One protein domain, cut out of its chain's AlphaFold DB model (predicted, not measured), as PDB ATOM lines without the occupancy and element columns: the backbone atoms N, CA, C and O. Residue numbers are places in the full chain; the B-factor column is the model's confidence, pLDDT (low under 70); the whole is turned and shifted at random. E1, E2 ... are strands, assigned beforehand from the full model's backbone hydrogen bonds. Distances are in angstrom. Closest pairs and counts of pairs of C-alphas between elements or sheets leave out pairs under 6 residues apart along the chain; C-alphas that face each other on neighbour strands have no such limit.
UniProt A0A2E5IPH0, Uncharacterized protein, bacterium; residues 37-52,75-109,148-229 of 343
ATOM      1  N   THR A  37     -80.126  62.537   4.262       70.38
ATOM      2  CA  THR A  37     -81.153  61.972   3.391       70.38
ATOM      3  C   THR A  37     -81.062  60.442   3.411       70.38
ATOM      4  O   THR A  37     -79.965  59.924   3.189       70.38
ATOM      5  N   PRO A  38     -82.169  59.707   3.628       77.12
ATOM      6  CA  PRO A  38     -82.150  58.248   3.609       77.12
ATOM      7  C   PRO A  38     -81.578  57.726   2.287       77.12
ATOM      8  O   PRO A  38     -81.795  58.321   1.227       77.12
ATOM      9  N   THR A  39     -80.851  56.611   2.343       83.06
ATOM     10  CA  THR A  39     -80.248  55.989   1.157       83.06
ATOM     11  C   THR A  39     -80.566  54.501   1.058       83.06
ATOM     12  O   THR A  39     -81.036  53.912   2.023       83.06
ATOM     13  N   PHE A  40     -80.321  53.879  -0.094       85.31
ATOM     14  CA  PHE A  40     -80.395  52.423  -0.256       85.31
ATOM     15  C   PHE A  40     -79.261  51.896  -1.143       85.31
ATOM     16  O   PHE A  40     -78.554  52.673  -1.798       85.31
ATOM     17  N   SER A  41     -79.100  50.571  -1.159       86.12
ATOM     18  CA  SER A  41     -78.169  49.874  -2.045       86.12
ATOM     19  C   SER A  41     -78.929  49.050  -3.078       86.12
ATOM     20  O   SER A  41     -79.933  48.403  -2.778       86.12
ATOM     21  N   LEU A  42     -78.420  49.046  -4.301       88.12
ATOM     22  CA  LEU A  42     -79.015  48.340  -5.428       88.12
ATOM     23  C   LEU A  42     -78.023  47.329  -5.985       88.12
ATOM     24  O   LEU A  42     -76.836  47.630  -6.109       88.12
ATOM     25  N   SER A  43     -78.527  46.151  -6.332       89.38
ATOM     26  CA  SER A  43     -77.794  45.047  -6.931       89.38
ATOM     27  C   SER A  43     -78.541  44.547  -8.156       89.38
ATOM     28  O   SER A  43     -79.728  44.241  -8.083       89.38
ATOM     29  N   ILE A  44     -77.844  44.437  -9.278       89.12
ATOM     30  CA  ILE A  44     -78.426  44.000 -10.546       89.12
ATOM     31  C   ILE A  44     -77.522  42.927 -11.132       89.12
ATOM     32  O   ILE A  44     -76.301  43.098 -11.146       89.12
ATOM     33  N   ILE A  45     -78.103  41.821 -11.591       90.25
ATOM     34  CA  ILE A  45     -77.352  40.707 -12.173       90.25
ATOM     35  C   ILE A  45     -77.743  40.562 -13.638       90.25
ATOM     36  O   ILE A  45     -78.901  40.306 -13.951       90.25
ATOM     37  N   VAL A  46     -76.757  40.683 -14.524       90.50
ATOM     38  CA  VAL A  46     -76.888  40.331 -15.940       90.50
ATOM     39  C   VAL A  46     -76.477  38.876 -16.098       90.50
ATOM     40  O   VAL A  46     -75.308  38.555 -15.879       90.50
ATOM     41  N   LYS A  47     -77.431  38.007 -16.435       90.69
ATOM     42  CA  LYS A  47     -77.222  36.564 -16.629       90.69
ATOM     43  C   LYS A  47     -76.899  36.241 -18.097       90.69
ATOM     44  O   LYS A  47     -76.998  37.100 -18.971       90.69
ATOM     45  N   ASP A  48     -76.482  34.999 -18.338       88.88
ATOM     46  CA  ASP A  48     -76.362  34.386 -19.670       88.88
ATOM     47  C   ASP A  48     -75.482  35.132 -20.682       88.88
ATOM     48  O   ASP A  48     -75.725  35.098 -21.892       88.88
ATOM     49  N   ILE A  49     -74.407  35.770 -20.209       90.75
ATOM     50  CA  ILE A  49     -73.491  36.500 -21.087       90.75
ATOM     51  C   ILE A  49     -72.767  35.517 -22.016       90.75
ATOM     52  O   ILE A  49     -72.073  34.587 -21.586       90.75
ATOM     53  N   VAL A  50     -72.888  35.749 -23.321       91.88
ATOM     54  CA  VAL A  50     -72.262  34.943 -24.366       91.88
ATOM     55  C   VAL A  50     -70.755  35.169 -24.342       91.88
ATOM     56  O   VAL A  50     -70.234  36.208 -24.760       91.88
ATOM     57  N   LEU A  51     -70.041  34.154 -23.863       89.62
ATOM     58  CA  LEU A  51     -68.589  34.039 -23.966       89.62
ATOM     59  C   LEU A  51     -68.226  33.350 -25.284       89.62
ATOM     60  O   LEU A  51     -69.044  32.620 -25.844       89.62
ATOM     61  N   ALA A  52     -67.011  33.568 -25.795       83.88
ATOM     62  CA  ALA A  52     -66.581  32.846 -26.988       83.88
ATOM     63  C   ALA A  52     -66.617  31.331 -26.708       83.88
ATOM     64  O   ALA A  52     -66.266  30.921 -25.590       83.88
ATOM     65  N   PRO A  75     -82.146  37.835 -27.882       69.31
ATOM     66  CA  PRO A  75     -80.816  38.416 -27.977       69.31
ATOM     67  C   PRO A  75     -80.156  38.351 -26.591       69.31
ATOM     68  O   PRO A  75     -80.796  38.610 -25.575       69.31
ATOM     69  N   LYS A  76     -78.885  37.937 -26.543       86.94
ATOM     70  CA  LYS A  76     -78.111  37.772 -25.303       86.94
ATOM     71  C   LYS A  76     -76.948  38.750 -25.283       86.94
ATOM     72  O   LYS A  76     -76.358  39.038 -26.325       86.94
ATOM     73  N   PHE A  77     -76.587  39.214 -24.088       90.88
ATOM     74  CA  PHE A  77     -75.428  40.081 -23.907       90.88
ATOM     75  C   PHE A  77     -74.154  39.356 -24.329       90.88
ATOM     76  O   PHE A  77     -74.000  38.159 -24.083       90.88
ATOM     77  N   SER A  78     -73.215  40.073 -24.932       92.75
ATOM     78  CA  SER A  78     -71.991  39.503 -25.483       92.75
ATOM     79  C   SER A  78     -70.755  40.091 -24.826       92.75
ATOM     80  O   SER A  78     -70.602  41.303 -24.714       92.75
ATOM     81  N   HIS A  79     -69.789  39.231 -24.498       92.06
ATOM     82  CA  HIS A  79     -68.484  39.684 -24.004       92.06
ATOM     83  C   HIS A  79     -67.716  40.567 -25.000       92.06
ATOM     84  O   HIS A  79     -66.776  41.249 -24.603       92.06
ATOM     85  N   LYS A  80     -68.077  40.528 -26.293       92.75
ATOM     86  CA  LYS A  80     -67.413  41.316 -27.341       92.75
ATOM     87  C   LYS A  80     -67.733  42.804 -27.244       92.75
ATOM     88  O   LYS A  80     -66.962  43.622 -27.741       92.75
ATOM     89  N   ASN A  81     -68.854  43.148 -26.621       94.25
ATOM     90  CA  ASN A  81     -69.356  44.506 -26.565       94.25
ATOM     91  C   ASN A  81     -69.369  45.006 -25.115       94.25
ATOM     92  O   ASN A  81     -69.485  44.223 -24.171       94.25
ATOM     93  N   PRO A  82     -69.221  46.321 -24.903       94.44
ATOM     94  CA  PRO A  82     -69.383  46.890 -23.579       94.44
ATOM     95  C   PRO A  82     -70.842  46.793 -23.120       94.44
ATOM     96  O   PRO A  82     -71.753  47.153 -23.859       94.44
ATOM     97  N   ILE A  83     -71.038  46.392 -21.866       95.12
ATOM     98  CA  ILE A  83     -72.344  46.394 -21.206       95.12
ATOM     99  C   ILE A  83     -72.451  47.685 -20.403       95.12
ATOM    100  O   ILE A  83     -71.673  47.929 -19.477       95.12
ATOM    101  N   PHE A  84     -73.394  48.537 -20.766       94.25
ATOM    102  CA  PHE A  84     -73.674  49.784 -20.074       94.25
ATOM    103  C   PHE A  84     -74.812  49.611 -19.086       94.25
ATOM    104  O   PHE A  84     -75.710  48.794 -19.270       94.25
ATOM    105  N   MET A  85     -74.795  50.442 -18.056       93.44
ATOM    106  CA  MET A  85     -75.843  50.473 -17.057       93.44
ATOM    107  C   MET A  85     -76.076  51.900 -16.586       93.44
ATOM    108  O   MET A  85     -75.136  52.675 -16.394       93.44
ATOM    109  N   SER A  86     -77.343  52.228 -16.389       94.00
ATOM    110  CA  SER A  86     -77.824  53.538 -15.983       94.00
ATOM    111  C   SER A  86     -78.870  53.375 -14.887       94.00
ATOM    112  O   SER A  86     -79.766  52.543 -15.009       94.00
ATOM    113  N   LEU A  87     -78.757  54.174 -13.830       94.12
ATOM    114  CA  LEU A  87     -79.780  54.331 -12.801       94.12
ATOM    115  C   LEU A  87     -80.263  55.773 -12.824       94.12
ATOM    116  O   LEU A  87     -79.461  56.707 -12.706       94.12
ATOM    117  N   LYS A  88     -81.575  55.945 -12.935       94.69
ATOM    118  CA  LYS A  88     -82.238  57.246 -12.958       94.69
ATOM    119  C   LYS A  88     -83.304  57.328 -11.873       94.69
ATOM    120  O   LYS A  88     -83.951  56.332 -11.581       94.69
ATOM    121  N   GLY A  89     -83.484  58.513 -11.303       94.56
ATOM    122  CA  GLY A  89     -84.543  58.828 -10.348       94.56
ATOM    123  C   GLY A  89     -85.607  59.709 -10.990       94.56
ATOM    124  O   GLY A  89     -85.265  60.661 -11.697       94.56
ATOM    125  N   TYR A  90     -86.872  59.400 -10.737       94.38
ATOM    126  CA  TYR A  90     -88.041  60.037 -11.336       94.38
ATOM    127  C   TYR A  90     -88.902  60.670 -10.242       94.38
ATOM    128  O   TYR A  90     -89.251  60.013  -9.262       94.38
ATOM    129  N   LYS A  91     -89.184  61.969 -10.377       92.81
ATOM    130  CA  LYS A  91     -90.033  62.734  -9.452       92.81
ATOM    131  C   LYS A  91     -90.615  63.960 -10.137       92.81
ATOM    132  O   LYS A  91     -89.853  64.697 -10.768       92.81
ATOM    133  N   LYS A  92     -91.919  64.211  -9.973       88.75
ATOM    134  CA  LYS A  92     -92.621  65.385 -10.540       88.75
ATOM    135  C   LYS A  92     -92.296  65.607 -12.028       88.75
ATOM    136  O   LYS A  92     -91.766  66.659 -12.391       88.75
ATOM    137  N   ASN A  93     -92.467  64.572 -12.852       86.94
ATOM    138  CA  ASN A  93     -92.157  64.578 -14.293       86.94
ATOM    139  C   ASN A  93     -90.695  64.929 -14.661       86.94
ATOM    140  O   ASN A  93     -90.372  65.178 -15.823       86.94
ATOM    141  N   LYS A  94     -89.763  64.905 -13.697       90.50
ATOM    142  CA  LYS A  94     -88.327  65.125 -13.919       90.50
ATOM    143  C   LYS A  94     -87.535  63.845 -13.691       90.50
ATOM    144  O   LYS A  94     -87.711  63.162 -12.683       90.50
ATOM    145  N   ALA A  95     -86.597  63.579 -14.595       92.12
ATOM    146  CA  ALA A  95     -85.646  62.480 -14.491       92.12
ATOM    147  C   ALA A  95     -84.248  63.005 -14.130       92.12
ATOM    148  O   ALA A  95     -83.781  63.991 -14.699       92.12
ATOM    149  N   HIS A  96     -83.565  62.323 -13.213       92.62
ATOM    150  CA  HIS A  96     -82.220  62.669 -12.756       92.62
ATOM    151  C   HIS A  96     -81.295  61.463 -12.874       92.62
ATOM    152  O   HIS A  96     -81.669  60.353 -12.504       92.62
ATOM    153  N   ASP A  97     -80.073  61.676 -13.356       91.62
ATOM    154  CA  ASP A  97     -79.056  60.627 -13.394       91.62
ATOM    155  C   ASP A  97     -78.509  60.378 -11.990       91.62
ATOM    156  O   ASP A  97     -77.963  61.288 -11.364       91.62
ATOM    157  N   LEU A  98     -78.622  59.140 -11.517       91.25
ATOM    158  CA  LEU A  98     -78.158  58.754 -10.186       91.25
ATOM    159  C   LEU A  98     -76.851  57.992 -10.247       91.25
ATOM    160  O   LEU A  98     -75.963  58.307  -9.470       91.25
ATOM    161  N   ALA A  99     -76.716  57.029 -11.159       91.00
ATOM    162  CA  ALA A  99     -75.480  56.281 -11.355       91.00
ATOM    163  C   ALA A  99     -75.342  55.799 -12.802       91.00
ATOM    164  O   ALA A  99     -76.325  55.666 -13.530       91.00
ATOM    165  N   TRP A 100     -74.107  55.540 -13.227       92.12
ATOM    166  CA  TRP A 100     -73.816  54.983 -14.547       92.12
ATOM    167  C   TRP A 100     -72.519  54.178 -14.527       92.12
ATOM    168  O   TRP A 100     -71.589  54.524 -13.794       92.12
ATOM    169  N   GLY A 101     -72.444  53.132 -15.345       91.62
ATOM    170  CA  GLY A 101     -71.238  52.324 -15.504       91.62
ATOM    171  C   GLY A 101     -71.127  51.693 -16.889       91.62
ATOM    172  O   GLY A 101     -72.135  51.406 -17.533       91.62
ATOM    173  N   LYS A 102     -69.887  51.459 -17.327       93.94
ATOM    174  CA  LYS A 102     -69.534  50.712 -18.543       93.94
ATOM    175  C   LYS A 102     -68.671  49.507 -18.185       93.94
ATOM    176  O   LYS A 102     -67.497  49.675 -17.848       93.94
ATOM    177  N   GLY A 103     -69.245  48.313 -18.239       94.69
ATOM    178  CA  GLY A 103     -68.554  47.040 -18.059       94.69
ATOM    179  C   GLY A 103     -67.915  46.566 -19.362       94.69
ATOM    180  O   GLY A 103     -68.543  46.602 -20.417       94.69
ATOM    181  N   ILE A 104     -66.657  46.136 -19.302       95.56
ATOM    182  CA  ILE A 104     -65.932  45.506 -20.411       95.56
ATOM    183  C   ILE A 104     -65.415  44.143 -19.942       95.56
ATOM    184  O   ILE A 104     -64.694  44.080 -18.943       95.56
ATOM    185  N   ILE A 105     -65.754  43.071 -20.666       95.12
ATOM    186  CA  ILE A 105     -65.157  41.743 -20.465       95.12
ATOM    187  C   ILE A 105     -63.940  41.621 -21.380       95.12
ATOM    188  O   ILE A 105     -64.046  41.775 -22.592       95.12
ATOM    189  N   THR A 106     -62.785  41.296 -20.812       93.06
ATOM    190  CA  THR A 106     -61.566  40.974 -21.561       93.06
ATOM    191  C   THR A 106     -61.236  39.496 -21.434       93.06
ATOM    192  O   THR A 106     -61.309  38.942 -20.334       93.06
ATOM    193  N   SER A 107     -60.851  38.859 -22.540       91.19
ATOM    194  CA  SER A 107     -60.397  37.468 -22.568       91.19
ATOM    195  C   SER A 107     -58.871  37.379 -22.649       91.19
ATOM    196  O   SER A 107     -58.212  38.193 -23.295       91.19
ATOM    197  N   LYS A 108     -58.299  36.374 -21.988       88.75
ATOM    198  CA  LYS A 108     -56.884  36.011 -22.086       88.75
ATOM    199  C   LYS A 108     -56.777  34.512 -22.330       88.75
ATOM    200  O   LYS A 108     -57.190  33.714 -21.486       88.75
ATOM    201  N   THR A 109     -56.216  34.148 -23.479       83.81
ATOM    202  CA  THR A 109     -55.962  32.755 -23.858       83.81
ATOM    203  C   THR A 109     -54.559  32.360 -23.430       83.81
ATOM    204  O   THR A 109     -53.573  32.870 -23.961       83.81
ATOM    205  N   SER A 148     -55.993  24.845 -25.104       64.12
ATOM    206  CA  SER A 148     -55.918  26.245 -24.705       64.12
ATOM    207  C   SER A 148     -56.982  26.519 -23.640       64.12
ATOM    208  O   SER A 148     -58.101  26.001 -23.691       64.12
ATOM    209  N   THR A 149     -56.636  27.318 -22.631       80.19
ATOM    210  CA  THR A 149     -57.604  27.767 -21.621       80.19
ATOM    211  C   THR A 149     -57.822  29.265 -21.762       80.19
ATOM    212  O   THR A 149     -56.875  30.052 -21.714       80.19
ATOM    213  N   THR A 150     -59.080  29.664 -21.950       85.81
ATOM    214  CA  THR A 150     -59.476  31.073 -22.021       85.81
ATOM    215  C   THR A 150     -60.050  31.508 -20.681       85.81
ATOM    216  O   THR A 150     -61.028  30.941 -20.185       85.81
ATOM    217  N   THR A 151     -59.438  32.531 -20.097       90.56
ATOM    218  CA  THR A 151     -59.916  33.203 -18.884       90.56
ATOM    219  C   THR A 151     -60.551  34.534 -19.260       90.56
ATOM    220  O   THR A 151     -60.093  35.194 -20.191       90.56
ATOM    221  N   TYR A 152     -61.611  34.920 -18.563       93.06
ATOM    222  CA  TYR A 152     -62.356  36.151 -18.797       93.06
ATOM    223  C   TYR A 152     -62.380  36.977 -17.517       93.06
ATOM    224  O   TYR A 152     -62.662  36.467 -16.435       93.06
ATOM    225  N   THR A 153     -62.104  38.270 -17.646       93.06
ATOM    226  CA  THR A 153     -62.085  39.221 -16.530       93.06
ATOM    227  C   THR A 153     -62.924  40.441 -16.881       93.06
ATOM    228  O   THR A 153     -62.912  40.899 -18.020       93.06
ATOM    229  N   GLY A 154     -63.685  40.951 -15.913       94.12
ATOM    230  CA  GLY A 154     -64.505  42.148 -16.084       94.12
ATOM    231  C   GLY A 154     -63.824  43.379 -15.498       94.12
ATOM    232  O   GLY A 154     -63.277  43.323 -14.399       94.12
ATOM    233  N   THR A 155     -63.881  44.503 -16.210       94.38
ATOM    234  CA  THR A 155     -63.492  45.822 -15.691       94.38
ATOM    235  C   THR A 155     -64.630  46.821 -15.874       94.38
ATOM    236  O   THR A 155     -65.235  46.875 -16.943       94.38
ATOM    237  N   LEU A 156     -64.906  47.626 -14.845       93.62
ATOM    238  CA  LEU A 156     -65.934  48.667 -14.868       93.62
ATOM    239  C   LEU A 156     -65.316  50.066 -14.977       93.62
ATOM    240  O   LEU A 156     -64.321  50.359 -14.311       93.62
ATOM    241  N   TYR A 157     -65.939  50.934 -15.771       91.88
ATOM    242  CA  TYR A 157     -65.546  52.331 -15.954       91.88
ATOM    243  C   TYR A 157     -66.710  53.288 -15.684       91.88
ATOM    244  O   TYR A 157     -67.862  52.968 -15.985       91.88
ATOM    245  N   ASP A 158     -66.406  54.475 -15.163       89.62
ATOM    246  CA  ASP A 158     -67.378  55.557 -14.987       89.62
ATOM    247  C   ASP A 158     -67.555  56.410 -16.263       89.62
ATOM    248  O   ASP A 158     -66.910  56.191 -17.296       89.62
ATOM    249  N   LYS A 159     -68.421  57.431 -16.197       86.50
ATOM    250  CA  LYS A 159     -68.682  58.359 -17.317       86.50
ATOM    251  C   LYS A 159     -67.444  59.142 -17.779       86.50
ATOM    252  O   LYS A 159     -67.443  59.666 -18.892       86.50
ATOM    253  N   LYS A 160     -66.409  59.256 -16.940       88.38
ATOM    254  CA  LYS A 160     -65.128  59.909 -17.250       88.38
ATOM    255  C   LYS A 160     -64.084  58.912 -17.768       88.38
ATOM    256  O   LYS A 160     -62.939  59.303 -17.972       88.38
ATOM    257  N   LYS A 161     -64.472  57.653 -18.019       88.31
ATOM    258  CA  LYS A 161     -63.594  56.542 -18.424       88.31
ATOM    259  C   LYS A 161     -62.563  56.170 -17.351       88.31
ATOM    260  O   LYS A 161     -61.543  55.563 -17.666       88.31
ATOM    261  N   ILE A 162     -62.830  56.499 -16.089       89.06
ATOM    262  CA  ILE A 162     -61.976  56.121 -14.963       89.06
ATOM    263  C   ILE A 162     -62.407  54.736 -14.488       89.06
ATOM    264  O   ILE A 162     -63.598  54.476 -14.307       89.06
ATOM    265  N   LYS A 163     -61.436  53.834 -14.302       90.50
ATOM    266  CA  LYS A 163     -61.684  52.491 -13.770       90.50
ATOM    267  C   LYS A 163     -62.259  52.598 -12.356       90.50
ATOM    268  O   LYS A 163     -61.648  53.214 -11.485       90.50
ATOM    269  N   VAL A 164     -63.404  51.965 -12.124       86.31
ATOM    270  CA  VAL A 164     -64.055  51.940 -10.812       86.31
ATOM    271  C   VAL A 164     -63.570  50.722 -10.036       86.31
ATOM    272  O   VAL A 164     -63.782  49.586 -10.454       86.31
ATOM    273  N   THR A 165     -62.903  50.958  -8.909       78.81
ATOM    274  CA  THR A 165     -62.440  49.904  -7.988       78.81
ATOM    275  C   THR A 165     -63.321  49.780  -6.746       78.81
ATOM    276  O   THR A 165     -63.397  48.705  -6.163       78.81
ATOM    277  N   THR A 166     -64.015  50.855  -6.364       75.75
ATOM    278  CA  THR A 166     -64.967  50.919  -5.244       75.75
ATOM    279  C   THR A 166     -66.153  51.802  -5.635       75.75
ATOM    280  O   THR A 166     -65.971  52.804  -6.328       75.75
ATOM    281  N   ALA A 167     -67.371  51.441  -5.222       66.94
ATOM    282  CA  ALA A 167     -68.555  52.258  -5.492       66.94
ATOM    283  C   ALA A 167     -68.526  53.547  -4.650       66.94
ATOM    284  O   ALA A 167     -68.789  53.515  -3.448       66.94
ATOM    285  N   LYS A 168     -68.229  54.691  -5.278       73.50
ATOM    286  CA  LYS A 168     -68.505  56.017  -4.699       73.50
ATOM    287  C   LYS A 168     -69.973  56.400  -4.925       73.50
ATOM    288  O   LYS A 168     -70.673  55.761  -5.712       73.50
ATOM    289  N   GLN A 169     -70.428  57.475  -4.273       65.38
ATOM    290  CA  GLN A 169     -71.734  58.077  -4.568       65.38
ATOM    291  C   GLN A 169     -71.869  58.301  -6.082       65.38
ATOM    292  O   GLN A 169     -70.955  58.817  -6.727       65.38
ATOM    293  N   SER A 170     -72.998  57.871  -6.645       69.25
ATOM    294  CA  SER A 170     -73.299  57.940  -8.080       69.25
ATOM    295  C   SER A 170     -72.462  57.060  -9.013       69.25
ATOM    296  O   SER A 170     -72.413  57.298 -10.225       69.25
ATOM    297  N   GLN A 171     -71.827  56.015  -8.483       83.25
ATOM    298  CA  GLN A 171     -71.105  55.028  -9.278       83.25
ATOM    299  C   GLN A 171     -71.611  53.623  -8.988       83.25
ATOM    300  O   GLN A 171     -72.021  53.290  -7.874       83.25
ATOM    301  N   PHE A 172     -71.555  52.790 -10.017       86.88
ATOM    302  CA  PHE A 172     -71.653  51.357  -9.838       86.88
ATOM    303  C   PHE A 172     -70.266  50.769  -9.597       86.88
ATOM    304  O   PHE A 172     -69.287  51.239 -10.167       86.88
ATOM    305  N   GLN A 173     -70.198  49.719  -8.793       87.69
ATOM    306  CA  GLN A 173     -69.146  48.715  -8.786       87.69
ATOM    307  C   GLN A 173     -69.639  47.496  -9.573       87.69
ATOM    308  O   GLN A 173     -70.841  47.248  -9.657       87.69
ATOM    309  N   GLY A 174     -68.722  46.746 -10.181       87.56
ATOM    310  CA  GLY A 174     -69.066  45.613 -11.032       87.56
ATOM    311  C   GLY A 174     -68.113  44.449 -10.825       87.56
ATOM    312  O   GLY A 174     -66.899  44.647 -10.852       87.56
ATOM    313  N   THR A 175     -68.667  43.250 -10.674       91.56
ATOM    314  CA  THR A 175     -67.913  42.003 -10.546       91.56
ATOM    315  C   THR A 175     -68.426  41.007 -11.576       91.56
ATOM    316  O   THR A 175     -69.575  40.569 -11.515       91.56
ATOM    317  N   PHE A 176     -67.562  40.624 -12.515       93.94
ATOM    318  CA  PHE A 176     -67.870  39.594 -13.501       93.94
ATOM    319  C   PHE A 176     -67.499  38.203 -12.968       93.94
ATOM    320  O   PHE A 176     -66.358  37.971 -12.559       93.94
ATOM    321  N   LYS A 177     -68.453  37.270 -12.990       94.12
ATOM    322  CA  LYS A 177     -68.302  35.881 -12.538       94.12
ATOM    323  C   LYS A 177     -68.295  34.951 -13.754       94.12
ATOM    324  O   LYS A 177     -69.346  34.492 -14.195       94.12
ATOM    325  N   GLN A 178     -67.103  34.631 -14.273       91.88
ATOM    326  CA  GLN A 178     -66.942  33.792 -15.474       91.88
ATOM    327  C   GLN A 178     -67.663  32.440 -15.371       91.88
ATOM    328  O   GLN A 178     -68.301  32.027 -16.336       91.88
ATOM    329  N   SER A 179     -67.576  31.754 -14.226       92.00
ATOM    330  CA  SER A 179     -68.177  30.423 -14.035       92.00
ATOM    331  C   SER A 179     -69.696  30.423 -14.191       92.00
ATOM    332  O   SER A 179     -70.256  29.436 -14.654       92.00
ATOM    333  N   LYS A 180     -70.342  31.540 -13.846       92.62
ATOM    334  CA  LYS A 180     -71.789  31.732 -13.973       92.62
ATOM    335  C   LYS A 180     -72.192  32.471 -15.246       92.62
ATOM    336  O   LYS A 180     -73.372  32.553 -15.540       92.62
ATOM    337  N   LYS A 181     -71.224  33.012 -15.997       92.25
ATOM    338  CA  LYS A 181     -71.462  33.939 -17.119       92.25
ATOM    339  C   LYS A 181     -72.338  35.129 -16.704       92.25
ATOM    340  O   LYS A 181     -73.178  35.595 -17.467       92.25
ATOM    341  N   GLU A 182     -72.112  35.617 -15.487       93.44
ATOM    342  CA  GLU A 182     -72.905  36.677 -14.868       93.44
ATOM    343  C   GLU A 182     -72.069  37.932 -14.638       93.44
ATOM    344  O   GLU A 182     -70.899  37.851 -14.244       93.44
ATOM    345  N   TRP A 183     -72.690  39.096 -14.793       91.88
ATOM    346  CA  TRP A 183     -72.139  40.359 -14.317       91.88
ATOM    347  C   TRP A 183     -73.017  40.922 -13.201       91.88
ATOM    348  O   TRP A 183     -74.170  41.274 -13.433       91.88
ATOM    349  N   GLU A 184     -72.467  41.026 -11.990       91.56
ATOM    350  CA  GLU A 184     -73.138  41.666 -10.858       91.56
ATOM    351  C   GLU A 184     -72.703  43.123 -10.765       91.56
ATOM    352  O   GLU A 184     -71.511  43.435 -10.688       91.56
ATOM    353  N   PHE A 185     -73.680  44.013 -10.754       89.88
ATOM    354  CA  PHE A 185     -73.500  45.436 -10.579       89.88
ATOM    355  C   PHE A 185     -74.104  45.880  -9.259       89.88
ATOM    356  O   PHE A 185     -75.233  45.519  -8.940       89.88
ATOM    357  N   THR A 186     -73.374  46.691  -8.502       89.25
ATOM    358  CA  THR A 186     -73.825  47.200  -7.206       89.25
ATOM    359  C   THR A 186     -73.612  48.698  -7.111       89.25
ATOM    360  O   THR A 186     -72.618  49.220  -7.605       89.25
ATOM    361  N   THR A 187     -74.531  49.421  -6.491       87.50
ATOM    362  CA  THR A 187     -74.307  50.818  -6.108       87.50
ATOM    363  C   THR A 187     -74.796  51.024  -4.684       87.50
ATOM    364  O   THR A 187     -75.787  50.424  -4.265       87.50
ATOM    365  N   ASN A 188     -74.058  51.841  -3.936       81.81
ATOM    366  CA  ASN A 188     -74.333  52.154  -2.542       81.81
ATOM    367  C   ASN A 188     -74.756  53.617  -2.422       81.81
ATOM    368  O   ASN A 188     -74.320  54.470  -3.197       81.81
ATOM    369  N   HIS A 189     -75.556  53.907  -1.400       75.00
ATOM    370  CA  HIS A 189     -75.963  55.262  -1.034       75.00
ATOM    371  C   HIS A 189     -76.809  55.996  -2.091       75.00
ATOM    372  O   HIS A 189     -76.683  57.211  -2.268       75.00
ATOM    373  N   VAL A 190     -77.702  55.286  -2.785       84.19
ATOM    374  CA  VAL A 190     -78.675  55.927  -3.681       84.19
ATOM    375  C   VAL A 190     -79.678  56.711  -2.838       84.19
ATOM    376  O   VAL A 190     -80.324  56.142  -1.963       84.19
ATOM    377  N   LYS A 191     -79.814  58.020  -3.083       82.38
ATOM    378  CA  LYS A 191     -80.721  58.891  -2.316       82.38
ATOM    379  C   LYS A 191     -82.180  58.459  -2.474       82.38
ATOM    380  O   LYS A 191     -82.676  58.331  -3.598       82.38
ATOM    381  N   LYS A 192     -82.888  58.323  -1.351       83.19
ATOM    382  CA  LYS A 192     -84.327  58.047  -1.277       83.19
ATOM    383  C   LYS A 192     -85.150  59.337  -1.408       83.19
ATOM    384  O   LYS A 192     -85.783  59.785  -0.458       83.19
ATOM    385  N   THR A 193     -85.064  59.990  -2.566       88.25
ATOM    386  CA  THR A 193     -85.721  61.286  -2.836       88.25
ATOM    387  C   THR A 193     -86.628  61.279  -4.058       88.25
ATOM    388  O   THR A 193     -87.173  62.332  -4.395       88.25
ATOM    389  N   TYR A 194     -86.755  60.134  -4.726       92.38
ATOM    390  CA  TYR A 194     -87.506  59.959  -5.963       92.38
ATOM    391  C   TYR A 194     -88.678  59.021  -5.727       92.38
ATOM    392  O   TYR A 194     -88.571  58.133  -4.886       92.38
ATOM    393  N   ASP A 195     -89.756  59.233  -6.474       92.75
ATOM    394  CA  ASP A 195     -90.962  58.413  -6.379       92.75
ATOM    395  C   ASP A 195     -90.715  57.054  -7.055       92.75
ATOM    396  O   ASP A 195     -91.115  56.013  -6.542       92.75
ATOM    397  N   TYR A 196     -89.917  57.065  -8.129       94.12
ATOM    398  CA  TYR A 196     -89.486  55.865  -8.842       94.12
ATOM    399  C   TYR A 196     -88.013  55.909  -9.216       94.12
ATOM    400  O   TYR A 196     -87.407  56.971  -9.402       94.12
ATOM    401  N   TYR A 197     -87.454  54.723  -9.414       94.31
ATOM    402  CA  TYR A 197     -86.106  54.527  -9.917       94.31
ATOM    403  C   TYR A 197     -86.155  53.640 -11.152       94.31
ATOM    404  O   TYR A 197     -86.741  52.566 -11.114       94.31
ATOM    405  N   LEU A 198     -85.512  54.059 -12.236       95.19
ATOM    406  CA  LEU A 198     -85.379  53.254 -13.445       95.19
ATOM    407  C   LEU A 198     -83.953  52.739 -13.551       95.19
ATOM    408  O   LEU A 198     -82.997  53.521 -13.583       95.19
ATOM    409  N   THR A 199     -83.830  51.429 -13.684       94.56
ATOM    410  CA  THR A 199     -82.593  50.773 -14.088       94.56
ATOM    411  C   THR A 199     -82.660  50.439 -15.562       94.56
ATOM    412  O   THR A 199     -83.680  49.953 -16.046       94.56
ATOM    413  N   VAL A 200     -81.580  50.720 -16.285       95.19
ATOM    414  CA  VAL A 200     -81.441  50.333 -17.688       95.19
ATOM    415  C   VAL A 200     -80.074  49.718 -17.895       95.19
ATOM    416  O   VAL A 200     -79.061  50.365 -17.623       95.19
ATOM    417  N   ILE A 201     -80.051  48.493 -18.400       94.69
ATOM    418  CA  ILE A 201     -78.845  47.795 -18.840       94.69
ATOM    419  C   ILE A 201     -78.924  47.689 -20.350       94.69
ATOM    420  O   ILE A 201     -79.965  47.307 -20.873       94.69
ATOM    421  N   TYR A 202     -77.860  48.039 -21.061       94.81
ATOM    422  CA  TYR A 202     -77.877  48.027 -22.517       94.81
ATOM    423  C   TYR A 202     -76.496  47.774 -23.104       94.81
ATOM    424  O   TYR A 202     -75.478  48.190 -22.561       94.81
ATOM    425  N   GLU A 203     -76.468  47.103 -24.245       93.38
ATOM    426  CA  GLU A 203     -75.264  46.872 -25.049       93.38
ATOM    427  C   GLU A 203     -75.362  47.606 -26.390       93.38
ATOM    428  O   GLU A 203     -74.380  48.155 -26.891       93.38
ATOM    429  N   SER A 204     -76.571  47.670 -26.949       91.19
ATOM    430  CA  SER A 204     -76.876  48.304 -28.229       91.19
ATOM    431  C   SER A 204     -78.291  48.895 -28.213       91.19
ATOM    432  O   SER A 204     -79.002  48.813 -27.212       91.19
ATOM    433  N   SER A 205     -78.735  49.472 -29.334       91.12
ATOM    434  CA  SER A 205     -80.127  49.913 -29.488       91.12
ATOM    435  C   SER A 205     -81.153  48.785 -29.473       91.12
ATOM    436  O   SER A 205     -82.330  49.062 -29.265       91.12
ATOM    437  N   THR A 206     -80.738  47.541 -29.709       91.25
ATOM    438  CA  THR A 206     -81.623  46.368 -29.797       91.25
ATOM    439  C   THR A 206     -81.451  45.406 -28.631       91.25
ATOM    440  O   THR A 206     -82.190  44.436 -28.544       91.25
ATOM    441  N   MET A 207     -80.453  45.633 -27.775       92.19
ATOM    442  CA  MET A 207     -80.144  44.774 -26.639       92.19
ATOM    443  C   MET A 207     -80.140  45.614 -25.372       92.19
ATOM    444  O   MET A 207     -79.139  46.264 -25.047       92.19
ATOM    445  N   TYR A 208     -81.281  45.625 -24.690       94.25
ATOM    446  CA  TYR A 208     -81.470  46.362 -23.455       94.25
ATOM    447  C   TYR A 208     -82.520  45.702 -22.563       94.25
ATOM    448  O   TYR A 208     -83.462  45.083 -23.045       94.25
ATOM    449  N   HIS A 209     -82.364  45.891 -21.258       94.50
ATOM    450  CA  HIS A 209     -83.349  45.534 -20.249       94.50
ATOM    451  C   HIS A 209     -83.609  46.739 -19.363       94.50
ATOM    452  O   HIS A 209     -82.685  47.495 -19.036       94.50
ATOM    453  N   MET A 210     -84.865  46.910 -18.973       95.38
ATOM    454  CA  MET A 210     -85.298  47.987 -18.098       95.38
ATOM    455  C   MET A 210     -86.091  47.421 -16.926       95.38
ATOM    456  O   MET A 210     -86.809  46.438 -17.074       95.38
ATOM    457  N   SER A 211     -85.962  48.040 -15.760       94.62
ATOM    458  CA  SER A 211     -86.770  47.681 -14.596       94.62
ATOM    459  C   SER A 211     -86.994  48.901 -13.712       94.62
ATOM    460  O   SER A 211     -86.079  49.710 -13.509       94.62
ATOM    461  N   ILE A 212     -88.224  49.041 -13.223       94.12
ATOM    462  CA  ILE A 212     -88.644  50.120 -12.330       94.12
ATOM    463  C   ILE A 212     -88.628  49.612 -10.898       94.12
ATOM    464  O   ILE A 212     -89.063  48.500 -10.617       94.12
ATOM    465  N   ILE A 213     -88.180  50.466  -9.991       91.50
ATOM    466  CA  ILE A 213     -88.260  50.255  -8.556       91.50
ATOM    467  C   ILE A 213     -89.121  51.370  -7.976       91.50
ATOM    468  O   ILE A 213     -88.782  52.550  -8.109       91.50
ATOM    469  N   ASP A 214     -90.203  50.990  -7.313       89.81
ATOM    470  CA  ASP A 214     -91.034  51.901  -6.533       89.81
ATOM    471  C   ASP A 214     -90.313  52.355  -5.244       89.81
ATOM    472  O   ASP A 214     -89.558  51.593  -4.619       89.81
ATOM    473  N   GLN A 215     -90.532  53.603  -4.818       87.69
ATOM    474  CA  GLN A 215     -89.914  54.153  -3.606       87.69
ATOM    475  C   GLN A 215     -90.224  53.379  -2.308       87.69
ATOM    476  O   GLN A 215     -89.468  53.454  -1.326       87.69
ATOM    477  N   THR A 216     -91.336  52.651  -2.267       85.12
ATOM    478  CA  THR A 216     -91.749  51.808  -1.142       85.12
ATOM    479  C   THR A 216     -90.835  50.590  -1.004       85.12
ATOM    480  O   THR A 216     -90.455  50.240   0.118       85.12
ATOM    481  N   ILE A 217     -90.362  50.023  -2.122       81.44
ATOM    482  CA  ILE A 217     -89.450  48.866  -2.162       81.44
ATOM    483  C   ILE A 217     -88.073  49.235  -1.596       81.44
ATOM    484  O   ILE A 217     -87.452  48.448  -0.880       81.44
ATOM    485  N   VAL A 218     -87.605  50.458  -1.856       74.56
ATOM    486  CA  VAL A 218     -86.298  50.953  -1.378       74.56
ATOM    487  C   VAL A 218     -86.329  51.460   0.070       74.56
ATOM    488  O   VAL A 218     -85.337  51.992   0.576       74.56
ATOM    489  N   SER A 219     -87.458  51.333   0.770       62.47
ATOM    490  CA  SER A 219     -87.552  51.731   2.172       62.47
ATOM    491  C   SER A 219     -86.749  50.779   3.082       62.47
ATOM    492  O   SER A 219     -86.871  49.559   3.002       62.47
ATOM    493  N   SER A 220     -85.943  51.349   3.989       57.91
ATOM    494  CA  SER A 220     -85.170  50.653   5.047       57.91
ATOM    495  C   SER A 220     -83.786  50.091   4.673       57.91
ATOM    496  O   SER A 220     -83.472  48.971   5.061       57.91
ATOM    497  N   ASN A 221     -82.933  50.845   3.958       60.25
ATOM    498  CA  ASN A 221     -81.535  50.454   3.657       60.25
ATOM    499  C   ASN A 221     -81.398  49.033   3.056       60.25
ATOM    500  O   ASN A 221     -80.360  48.383   3.190       60.25
ATOM    501  N   LYS A 222     -82.458  48.525   2.418       70.25
ATOM    502  CA  LYS A 222     -82.496  47.169   1.876       70.25
ATOM    503  C   LYS A 222     -81.606  47.087   0.640       70.25
ATOM    504  O   LYS A 222     -81.530  48.030  -0.148       70.25
ATOM    505  N   LYS A 223     -80.960  45.933   0.458       76.94
ATOM    506  CA  LYS A 223     -80.353  45.559  -0.821       76.94
ATOM    507  C   LYS A 223     -81.488  45.141  -1.754       76.94
ATOM    508  O   LYS A 223     -82.104  44.103  -1.530       76.94
ATOM    509  N   VAL A 224     -81.760  45.941  -2.779       80.88
ATOM    510  CA  VAL A 224     -82.707  45.560  -3.838       80.88
ATOM    511  C   VAL A 224     -81.963  44.697  -4.848       80.88
ATOM    512  O   VAL A 224     -80.935  45.126  -5.369       80.88
ATOM    513  N   ALA A 225     -82.448  43.482  -5.091       81.00
ATOM    514  CA  ALA A 225     -81.950  42.604  -6.142       81.00
ATOM    515  C   ALA A 225     -82.948  42.625  -7.301       81.00
ATOM    516  O   ALA A 225     -84.106  42.270  -7.109       81.00
ATOM    517  N   LEU A 226     -82.502  43.070  -8.475       82.94
ATOM    518  CA  LEU A 226     -83.338  43.084  -9.671       82.94
ATOM    519  C   LEU A 226     -82.966  41.957 -10.615       82.94
ATOM    520  O   LEU A 226     -81.789  41.765 -10.941       82.94
ATOM    521  N   GLU A 227     -83.998  41.269 -11.084       75.25
ATOM    522  CA  GLU A 227     -83.906  40.394 -12.238       75.25
ATOM    523  C   GLU A 227     -84.198  41.189 -13.510       75.25
ATOM    524  O   GLU A 227     -84.997  42.128 -13.524       75.25
ATOM    525  N   THR A 228     -83.489  40.847 -14.579       74.94
ATOM    526  CA  THR A 228     -83.701  41.429 -15.900       74.94
ATOM    527  C   THR A 228     -84.545  40.471 -16.717       74.94
ATOM    528  O   THR A 228     -84.043  39.441 -17.162       74.94
ATOM    529  N   ASP A 229     -85.802  40.821 -16.943       86.94
ATOM    530  CA  ASP A 229     -86.684  40.085 -17.840       86.94
ATOM    531  C   ASP A 229     -87.379  41.037 -18.825       86.94
ATOM    532  O   ASP A 229     -87.279  42.271 -18.747       86.94
TER     533      ASP A 229
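This is residues 37 to 52, 75 to 109 and 148 to 229 of the 343 residues of an uncharacterized protein of bacterium (UniProt A0A2E5IPH0). This is an elongated sandwich of two twisted sheets: the five-stranded sheet E4 E3 E2 E7 E8 curls like part of a barrel over one face of the four-stranded sheet E5 E6 E1 E9. The two sheets come closer along the edge of E4 and E5 than at E8 and E9, and the paired ends of E3 and E4 beside the second cut make one end of the long axis. The printed part has 133 residues, no named helix and nine strands, E1 to E9 in order, and its class is all strand. The first sheet is antiparallel, the second mixed. The whole is compact, with a radius of gyration of the C-alphas of 15.0 A, and spans 53 by 29 by 26 A.

Find C-alpha 39 at (-80.248, 55.989, 1.157); from there E1, residues 39 to 46, runs 23.4 A. After the first cut look for E2, residues 83 to 91, 26.8 A, and E3, residues 94 to 109, 46.8 A, which ends at (-55.962, 32.755, -23.858). Beyond the second cut come E4, residues 149 to 157, 26.4 A; E5, residues 173 to 177; and E6, residues 182 to 191, 26.7 A, which bends by 54 degrees at residue 188. E7, residues 196 to 202, E8, residues 208 to 214, and E9, residues 223 to 226, follow; E9 ends at C-alpha 226, (-83.338, 43.084, -9.671).

Begin with E1, an inner strand: E6 is its antiparallel neighbour, with N 44 and O 185 2.8 A apart, and E9 its parallel neighbour, with N 43 and O 224 2.8 A apart. E5 and E6 form a hairpin, N 175 to O 184 being 2.9 A. In the other sheet, the hairpin E2 and E3 has N 85 and O 101 at 2.9 A. E4 is antiparallel to E3, N 153 to O 106 being 2.9 A; E7 is antiparallel to E2, N 86 to O 200 being 2.8 A. The hairpin E7 and E8 has N 199 and O 211 at 2.8 A. The sheets' strands stand at 29 degrees to each other. Between the sheets, the closest C-alphas of E4 and E5, Gly 154 and Phe 176, are 5.0 A apart; those of E8 and E9, Ser 211 and Leu 226, are 7.6 A apart.

The two farthest C-alphas, Lys 92 and Ser 148, are 55.5 A apart. Look for cuts at residues 53 to 74, with a C-alpha gap of 15.3 A, and 110 to 147, with 6.6 A. E4 to E5 is a long link. Mean pLDDT of the printed part is 87.6; residues 75, 148, 167, 169 to 170 and 219 to 221 are under 70.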